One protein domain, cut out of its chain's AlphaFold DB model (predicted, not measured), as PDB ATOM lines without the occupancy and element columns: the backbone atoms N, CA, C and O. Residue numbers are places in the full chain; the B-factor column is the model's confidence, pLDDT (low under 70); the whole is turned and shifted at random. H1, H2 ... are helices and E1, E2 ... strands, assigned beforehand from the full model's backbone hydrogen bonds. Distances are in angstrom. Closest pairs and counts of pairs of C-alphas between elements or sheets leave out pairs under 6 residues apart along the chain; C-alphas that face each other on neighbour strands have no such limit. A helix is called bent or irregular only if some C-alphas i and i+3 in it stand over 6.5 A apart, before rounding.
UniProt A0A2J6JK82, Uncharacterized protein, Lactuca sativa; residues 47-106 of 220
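This is residues 47 to 106 of the 220 residues of an uncharacterized protein of Lactuca sativa (UniProt A0A2J6JK82). Two long helices, H1 and H2, meet near their ends as a V, and a small two-stranded hairpin, E1 and E2, forms the head at the point of the V. The two arms spread away from that point and stick out free over residues 47 to 64 of H1 and residues 89 to 106, of which 89 to 105 belong to H2. The printed part has 60 residues, with two named helices and two named strands in the order H1, E1, E2, H2; the sheet is E1 - E2, antiparallel, and the class is mostly helix. The whole is only just loose, close to extended, with a radius of gyration of the C-alphas of 15.4 A, and it is flat, spanning 47 by 33 by 10 A.

H1, residues 47 to 70, touches H2, residues 84 to 105, with residues 66 to 70 of H1 and residues 84 to 86 of H2 alone. The closest C-alphas are those of Leu 69 and Phe 85, 4.9 A apart. Their lines stand at a steep tilt of 41 degrees, and they run opposite ways. E1, residues 73 to 76, and E2, residues 79 to 83, are a hairpin, antiparallel, with 135 degrees between their directions. N 74 and O 82, 2.9 A apart, and N 79 and O 76, 3.0 A apart, are within hydrogen-bond range. The closest C-alphas of E1 and H2 are those of Gly 74 and Leu 84, at 4.4 A. The closest of H1 and E2 are those of Ser 70 and Thr 83, at 5.3 A. In H1 every O i to N i+4 pair is within hydrogen-bond range; in H2 it is 16 of 18.

H1 begins with C-alpha 47 at (-9.265, 2.671, 29.024) and is 34.0 A long from first to last C-alpha. E1 measures 9.6 A, and E2 measures 11.6 A. H2 measures 30.6 A, from C-alpha 84 at (-41.724, -7.312, 37.754) to C-alpha 105 at (-18.546, -1.917, 57.033). It has a kink of 30 degrees near residue 91 and is irregular, but only just: C-alphas 90 and 93 are 6.7 A apart.

The two C-alphas farthest apart are those of Trp 47 and Gly 78, at 47.4 A. The first and last printed C-alphas, of Trp 47 and Gly 106, are 29.6 A apart. The printed part has no cut, and the links H1 to E1, E1 to E2 and E2 to H2 are tight. The mean pLDDT of the printed part is 91.2, and no printed residue is under 70.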
ATOM      1  N   TRP A  47      -8.545   2.902  27.765       81.12
ATOM      2  CA  TRP A  47      -9.265   2.671  29.024       81.12
ATOM      3  C   TRP A  47     -10.478   3.584  29.173       81.12
ATOM      4  O   TRP A  47     -11.550   3.128  29.561       81.12
ATOM      5  N   VAL A  48     -10.330   4.860  28.816       85.75
ATOM      6  CA  VAL A  48     -11.436   5.824  28.798       85.75
ATOM      7  C   VAL A  48     -12.502   5.372  27.804       85.75
ATOM      8  O   VAL A  48     -13.683   5.350  28.150       85.75
ATOM      9  N   CYS A  49     -12.102   4.948  26.603       86.75
ATOM     10  CA  CYS A  49     -13.018   4.403  25.607       86.75
ATOM     11  C   CYS A  49     -13.715   3.130  26.105       86.75
ATOM     12  O   CYS A  49     -14.926   3.009  25.930       86.75
ATOM     13  N   TYR A  50     -12.994   2.215  26.761       88.31
ATOM     14  CA  TYR A  50     -13.561   0.995  27.339       88.31
ATOM     15  C   TYR A  50     -14.586   1.303  28.437       88.31
ATOM     16  O   TYR A  50     -15.719   0.834  28.358       88.31
ATOM     17  N   SER A  51     -14.244   2.144  29.416       90.06
ATOM     18  CA  SER A  51     -15.156   2.515  30.508       90.06
ATOM     19  C   SER A  51     -16.372   3.302  30.016       90.06
ATOM     20  O   SER A  51     -17.487   3.086  30.497       90.06
ATOM     21  N   ALA A  52     -16.187   4.196  29.037       93.12
ATOM     22  CA  ALA A  52     -17.295   4.910  28.410       93.12
ATOM     23  C   ALA A  52     -18.216   3.946  27.646       93.12
ATOM     24  O   ALA A  52     -19.437   4.025  27.783       93.12
ATOM     25  N   LEU A  53     -17.646   3.011  26.878       93.81
ATOM     26  CA  LEU A  53     -18.407   2.002  26.146       93.81
ATOM     27  C   LEU A  53     -19.170   1.066  27.092       93.81
ATOM     28  O   LEU A  53     -20.333   0.763  26.817       93.81
ATOM     29  N   ASP A  54     -18.555   0.645  28.198       95.75
ATOM     30  CA  ASP A  54     -19.193  -0.173  29.234       95.75
ATOM     31  C   ASP A  54     -20.373   0.571  29.873       95.75
ATOM     32  O   ASP A  54     -21.492   0.063  29.881       95.75
ATOM     33  N   SER A  55     -20.177   1.837  30.254       95.00
ATOM     34  CA  SER A  55     -21.239   2.686  30.815       95.00
ATOM     35  C   SER A  55     -22.417   2.863  29.846       95.00
ATOM     36  O   SER A  55     -23.582   2.737  30.234       95.00
ATOM     37  N   ILE A  56     -22.134   3.109  28.560       95.81
ATOM     38  CA  ILE A  56     -23.165   3.223  27.513       95.81
ATOM     39  C   ILE A  56     -23.896   1.888  27.329       95.81
ATOM     40  O   ILE A  56     -25.120   1.860  27.168       95.81
ATOM     41  N   SER A  57     -23.158   0.780  27.326       95.38
ATOM     42  CA  SER A  57     -23.715  -0.562  27.155       95.38
ATOM     43  C   SER A  57     -24.603  -0.949  28.338       95.38
ATOM     44  O   SER A  57     -25.720  -1.428  28.126       95.38
ATOM     45  N   ALA A  58     -24.162  -0.661  29.563       96.31
ATOM     46  CA  ALA A  58     -24.917  -0.867  30.793       96.31
ATOM     47  C   ALA A  58     -26.222  -0.059  30.802       96.31
ATOM     48  O   ALA A  58     -27.281  -0.612  31.108       96.31
ATOM     49  N   LEU A  59     -26.187   1.213  30.383       96.50
ATOM     50  CA  LEU A  59     -27.389   2.045  30.277       96.50
ATOM     51  C   LEU A  59     -28.386   1.476  29.256       96.50
ATOM     52  O   LEU A  59     -29.558   1.276  29.578       96.50
ATOM     53  N   LYS A  60     -27.919   1.143  28.045       97.69
ATOM     54  CA  LYS A  60     -28.770   0.552  26.995       97.69
ATOM     55  C   LYS A  60     -29.394  -0.770  27.444       97.69
ATOM     56  O   LYS A  60     -30.552  -1.055  27.127       97.69
ATOM     57  N   LEU A  61     -28.631  -1.596  28.162       97.31
ATOM     58  CA  LEU A  61     -29.124  -2.849  28.724       97.31
ATOM     59  C   LEU A  61     -30.197  -2.589  29.786       97.31
ATOM     60  O   LEU A  61     -31.257  -3.216  29.735       97.31
ATOM     61  N   TYR A  62     -29.952  -1.645  30.696       96.19
ATOM     62  CA  TYR A  62     -30.906  -1.251  31.728       96.19
ATOM     63  C   TYR A  62     -32.228  -0.768  31.124       96.19
ATOM     64  O   TYR A  62     -33.282  -1.265  31.512       96.19
ATOM     65  N   GLU A  63     -32.198   0.128  30.137       97.12
ATOM     66  CA  GLU A  63     -33.408   0.646  29.484       97.12
ATOM     67  C   GLU A  63     -34.223  -0.470  28.818       97.12
ATOM     68  O   GLU A  63     -35.446  -0.557  28.989       97.12
ATOM     69  N   ARG A  64     -33.543  -1.376  28.101       97.06
ATOM     70  CA  ARG A  64     -34.187  -2.533  27.460       97.06
ATOM     71  C   ARG A  64     -34.791  -3.493  28.482       97.06
ATOM     72  O   ARG A  64     -35.902  -3.980  28.269       97.06
ATOM     73  N   LEU A  65     -34.078  -3.788  29.569       95.81
ATOM     74  CA  LEU A  65     -34.577  -4.658  30.635       95.81
ATOM     75  C   LEU A  65     -35.738  -4.011  31.380       95.81
ATOM     76  O   LEU A  65     -36.756  -4.670  31.572       95.81
ATOM     77  N   LYS A  66     -35.640  -2.725  31.720       95.62
ATOM     78  CA  LYS A  66     -36.717  -1.955  32.346       95.62
ATOM     79  C   LYS A  66     -37.998  -2.053  31.528       95.62
ATOM     80  O   LYS A  66     -39.007  -2.498  32.054       95.62
ATOM     81  N   SER A  67     -37.938  -1.759  30.227       95.88
ATOM     82  CA  SER A  67     -39.106  -1.870  29.343       95.88
ATOM     83  C   SER A  67     -39.716  -3.282  29.347       95.88
ATOM     84  O   SER A  67     -40.927  -3.438  29.510       95.88
ATOM     85  N   LYS A  68     -38.888  -4.332  29.244       95.62
ATOM     86  CA  LYS A  68     -39.361  -5.728  29.284       95.62
ATOM     87  C   LYS A  68     -39.993  -6.108  30.625       95.62
ATOM     88  O   LYS A  68     -40.984  -6.832  30.641       95.62
ATOM     89  N   LEU A  69     -39.412  -5.654  31.733       93.50
ATOM     90  CA  LEU A  69     -39.858  -5.987  33.087       93.50
ATOM     91  C   LEU A  69     -41.101  -5.192  33.498       93.50
ATOM     92  O   LEU A  69     -41.954  -5.744  34.187       93.50
ATOM     93  N   SER A  70     -41.240  -3.948  33.033       93.62
ATOM     94  CA  SER A  70     -42.455  -3.145  33.208       93.62
ATOM     95  C   SER A  70     -43.643  -3.724  32.436       93.62
ATOM     96  O   SER A  70     -44.774  -3.629  32.891       93.62
ATOM     97  N   ASN A  71     -43.403  -4.391  31.304       91.69
ATOM     98  CA  ASN A  71     -44.464  -5.058  30.537       91.69
ATOM     99  C   ASN A  71     -44.822  -6.456  31.069       91.69
ATOM    100  O   ASN A  71     -45.724  -7.104  30.540       91.69
ATOM    101  N   ARG A  72     -44.109  -6.954  32.086       90.12
ATOM    102  CA  ARG A  72     -44.341  -8.278  32.664       90.12
ATOM    103  C   ARG A  72     -45.051  -8.142  34.003       90.12
ATOM    104  O   ARG A  72     -44.522  -7.533  34.930       90.12
ATOM    105  N   GLU A  73     -46.209  -8.779  34.126       87.44
ATOM    106  CA  GLU A  73     -46.932  -8.857  35.395       87.44
ATOM    107  C   GLU A  73     -46.089  -9.572  36.464       87.44
ATOM    108  O   GLU A  73     -45.576 -10.679  36.250       87.44
ATOM    109  N   GLY A  74     -45.953  -8.941  37.628       80.19
ATOM    110  CA  GLY A  74     -45.344  -9.537  38.808       80.19
ATOM    111  C   GLY A  74     -46.366 -10.410  39.532       80.19
ATOM    112  O   GLY A  74     -47.330  -9.901  40.101       80.19
ATOM    113  N   LYS A  75     -46.173 -11.732  39.529       80.50
ATOM    114  CA  LYS A  75     -46.974 -12.655  40.347       80.50
ATOM    115  C   LYS A  75     -46.240 -12.932  41.650       80.50
ATOM    116  O   LYS A  75     -45.158 -13.515  41.629       80.50
ATOM    117  N   PHE A  76     -46.836 -12.549  42.771       72.69
ATOM    118  CA  PHE A  76     -46.312 -12.824  44.104       72.69
ATOM    119  C   PHE A  76     -47.344 -13.644  44.882       72.69
ATOM    120  O   PHE A  76     -48.477 -13.206  45.056       72.69
ATOM    121  N   ASN A  77     -46.981 -14.860  45.304       76.44
ATOM    122  CA  ASN A  77     -47.890 -15.807  45.973       76.44
ATOM    123  C   ASN A  77     -49.224 -16.036  45.231       76.44
ATOM    124  O   ASN A  77     -50.285 -16.123  45.843       76.44
ATOM    125  N   GLY A  78     -49.184 -16.100  43.897       75.31
ATOM    126  CA  GLY A  78     -50.376 -16.299  43.062       75.31
ATOM    127  C   GLY A  78     -51.242 -15.050  42.850       75.31
ATOM    128  O   GLY A  78     -52.156 -15.096  42.032       75.31
ATOM    129  N   VAL A  79     -50.928 -13.928  43.507       75.94
ATOM    130  CA  VAL A  79     -51.603 -12.634  43.329       75.94
ATOM    131  C   VAL A  79     -50.771 -11.749  42.399       75.94
ATOM    132  O   VAL A  79     -49.550 -11.650  42.548       75.94
ATOM    133  N   THR A  80     -51.410 -11.106  41.422       73.88
ATOM    134  CA  THR A  80     -50.758 -10.092  40.586       73.88
ATOM    135  C   THR A  80     -50.531  -8.829  41.417       73.88
ATOM    136  O   THR A  80     -51.474  -8.189  41.882       73.88
ATOM    137  N   LYS A  81     -49.265  -8.483  41.655       75.62
ATOM    138  CA  LYS A  81     -48.857  -7.324  42.453       75.62
ATOM    139  C   LYS A  81     -47.869  -6.495  41.637       75.62
ATOM    140  O   LYS A  81     -46.664  -6.713  41.711       75.62
ATOM    141  N   GLY A  82     -48.408  -5.559  40.858       85.62
ATOM    142  CA  GLY A  82     -47.626  -4.670  39.999       85.62
ATOM    143  C   GLY A  82     -46.869  -5.397  38.886       85.62
ATOM    144  O   GLY A  82     -47.207  -6.516  38.486       85.62
ATOM    145  N   THR A  83     -45.842  -4.732  38.372       92.38
ATOM    146  CA  THR A  83     -44.928  -5.257  37.355       92.38
ATOM    147  C   THR A  83     -43.717  -5.925  38.008       92.38
ATOM    148  O   THR A  83     -43.407  -5.705  39.182       92.38
ATOM    149  N   LEU A  84     -42.978  -6.740  37.255       91.19
ATOM    150  CA  LEU A  84     -41.724  -7.312  37.754       91.19
ATOM    151  C   LEU A  84     -40.656  -6.231  38.004       91.19
ATOM    152  O   LEU A  84     -39.764  -6.425  38.829       91.19
ATOM    153  N   PHE A  85     -40.755  -5.089  37.317       93.62
ATOM    154  CA  PHE A  85     -39.890  -3.939  37.566       93.62
ATOM    155  C   PHE A  85     -40.184  -3.280  38.924       93.62
ATOM    156  O   PHE A  85     -39.246  -2.994  39.663       93.62
ATOM    157  N   ASP A  86     -41.456  -3.150  39.314       92.38
ATOM    158  CA  ASP A  86     -41.830  -2.605  40.631       92.38
ATOM    159  C   ASP A  86     -41.284  -3.476  41.773       92.38
ATOM    160  O   ASP A  86     -40.818  -2.974  42.793       92.38
ATOM    161  N   PHE A  87     -41.275  -4.801  41.585       91.50
ATOM    162  CA  PHE A  87     -40.652  -5.731  42.531       91.50
ATOM    163  C   PHE A  87     -39.137  -5.508  42.652       91.50
ATOM    164  O   PHE A  87     -38.585  -5.530  43.756       91.50
ATOM    165  N   TYR A  88     -38.455  -5.276  41.528       92.44
ATOM    166  CA  TYR A  88     -37.034  -4.943  41.540       92.44
ATOM    167  C   TYR A  88     -36.767  -3.646  42.317       92.44
ATOM    168  O   TYR A  88     -35.885  -3.628  43.178       92.44
ATOM    169  N   GLU A  89     -37.545  -2.590  42.069       93.62
ATOM    170  CA  GLU A  89     -37.379  -1.312  42.770       93.62
ATOM    171  C   GLU A  89     -37.705  -1.417  44.262       93.62
ATOM    172  O   GLU A  89     -37.002  -0.823  45.080       93.62
ATOM    173  N   GLN A  90     -38.723  -2.198  44.627       92.75
ATOM    174  CA  GLN A  90     -39.168  -2.321  46.013       92.75
ATOM    175  C   GLN A  90     -38.251  -3.200  46.875       92.75
ATOM    176  O   GLN A  90     -38.116  -2.922  48.067       92.75
ATOM    177  N   TYR A  91     -37.645  -4.254  46.319       91.94
ATOM    178  CA  TYR A  91     -36.889  -5.235  47.111       91.94
ATOM    179  C   TYR A  91     -35.428  -5.359  46.683       91.94
ATOM    180  O   TYR A  91     -34.539  -5.233  47.520       91.94
ATOM    181  N   TRP A  92     -35.149  -5.582  45.396       94.06
ATOM    182  CA  TRP A  92     -33.784  -5.873  44.936       94.06
ATOM    183  C   TRP A  92     -32.858  -4.660  44.987       94.06
ATOM    184  O   TRP A  92     -31.720  -4.786  45.436       94.06
ATOM    185  N   ARG A  93     -33.338  -3.485  44.572       95.38
ATOM    186  CA  ARG A  93     -32.570  -2.236  44.649       95.38
ATOM    187  C   ARG A  93     -32.168  -1.894  46.097       95.38
ATOM    188  O   ARG A  93     -30.969  -1.751  46.329       95.38
ATOM    189  N   PRO A  94     -33.088  -1.809  47.082       97.62
ATOM    190  CA  PRO A  94     -32.703  -1.528  48.467       97.62
ATOM    191  C   PRO A  94     -31.900  -2.666  49.107       97.62
ATOM    192  O   PRO A  94     -31.021  -2.400  49.921       97.62
ATOM    193  N   PHE A  95     -32.135  -3.925  48.725       97.06
ATOM    194  CA  PHE A  95     -31.289  -5.034  49.167       97.06
ATOM    195  C   PHE A  95     -29.835  -4.863  48.705       97.06
ATOM    196  O   PHE A  95     -28.917  -5.042  49.502       97.06
ATOM    197  N   GLY A  96     -29.616  -4.432  47.458       96.81
ATOM    198  CA  GLY A  96     -28.283  -4.089  46.956       96.81
ATOM    199  C   GLY A  96     -27.611  -2.974  47.763       96.81
ATOM    200  O   GLY A  96     -26.440  -3.089  48.103       96.81
ATOM    201  N   GLU A  97     -28.354  -1.933  48.151       96.56
ATOM    202  CA  GLU A  97     -27.830  -0.863  49.018       96.56
ATOM    203  C   GLU A  97     -27.398  -1.390  50.397       96.56
ATOM    204  O   GLU A  97     -26.397  -0.933  50.949       96.56
ATOM    205  N   ILE A  98     -28.127  -2.361  50.955       97.38
ATOM    206  CA  ILE A  98     -27.748  -3.021  52.211       97.38
ATOM    207  C   ILE A  98     -26.466  -3.836  52.020       97.38
ATOM    208  O   ILE A  98     -25.576  -3.743  52.862       97.38
ATOM    209  N   LEU A  99     -26.333  -4.582  50.919       96.06
ATOM    210  CA  LEU A  99     -25.113  -5.344  50.632       96.06
ATOM    211  C   LEU A  99     -23.884  -4.436  50.527       96.06
ATOM    212  O   LEU A  99     -22.859  -4.750  51.120       96.06
ATOM    213  N   VAL A 100     -24.008  -3.280  49.868       95.88
ATOM    214  CA  VAL A 100     -22.918  -2.290  49.787       95.88
ATOM    215  C   VAL A 100     -22.542  -1.762  51.173       95.88
ATOM    216  O   VAL A 100     -21.360  -1.595  51.471       95.88
ATOM    217  N   LYS A 101     -23.523  -1.521  52.053       96.12
ATOM    218  CA  LYS A 101     -23.243  -1.124  53.443       96.12
ATOM    219  C   LYS A 101     -22.501  -2.221  54.196       96.12
ATOM    220  O   LYS A 101     -21.493  -1.926  54.826       96.12
ATOM    221  N   MET A 102     -22.956  -3.468  54.084       95.44
ATOM    222  CA  MET A 102     -22.295  -4.617  54.706       95.44
ATOM    223  C   MET A 102     -20.860  -4.796  54.191       95.44
ATOM    224  O   MET A 102     -19.959  -5.066  54.980       95.44
ATOM    225  N   GLU A 103     -20.631  -4.600  52.892       91.00
ATOM    226  CA  GLU A 103     -19.300  -4.644  52.278       91.00
ATOM    227  C   GLU A 103     -18.400  -3.505  52.782       91.00
ATOM    228  O   GLU A 103     -17.261  -3.744  53.175       91.00
ATOM    229  N   THR A 104     -18.926  -2.278  52.844       91.56
ATOM    230  CA  THR A 104     -18.184  -1.090  53.309       91.56
ATOM    231  C   THR A 104     -17.847  -1.171  54.801       91.56
ATOM    232  O   THR A 104     -16.777  -0.747  55.249       91.56
ATOM    233  N   GLU A 105     -18.771  -1.690  55.608       92.38
ATOM    234  CA  GLU A 105     -18.546  -1.917  57.033       92.38
ATOM    235  C   GLU A 105     -17.524  -3.037  57.249       92.38
ATOM    236  O   GLU A 105     -16.629  -2.878  58.088       92.38
ATOM    237  N   GLY A 106     -17.602  -4.099  56.447       89.38
ATOM    238  CA  GLY A 106     -16.718  -5.253  56.512       89.38
ATOM    239  C   GLY A 106     -16.918  -6.085  57.782       89.38
ATOM    240  O   GLY A 106     -17.804  -5.840  58.599       89.38
TER     241      GLY A 106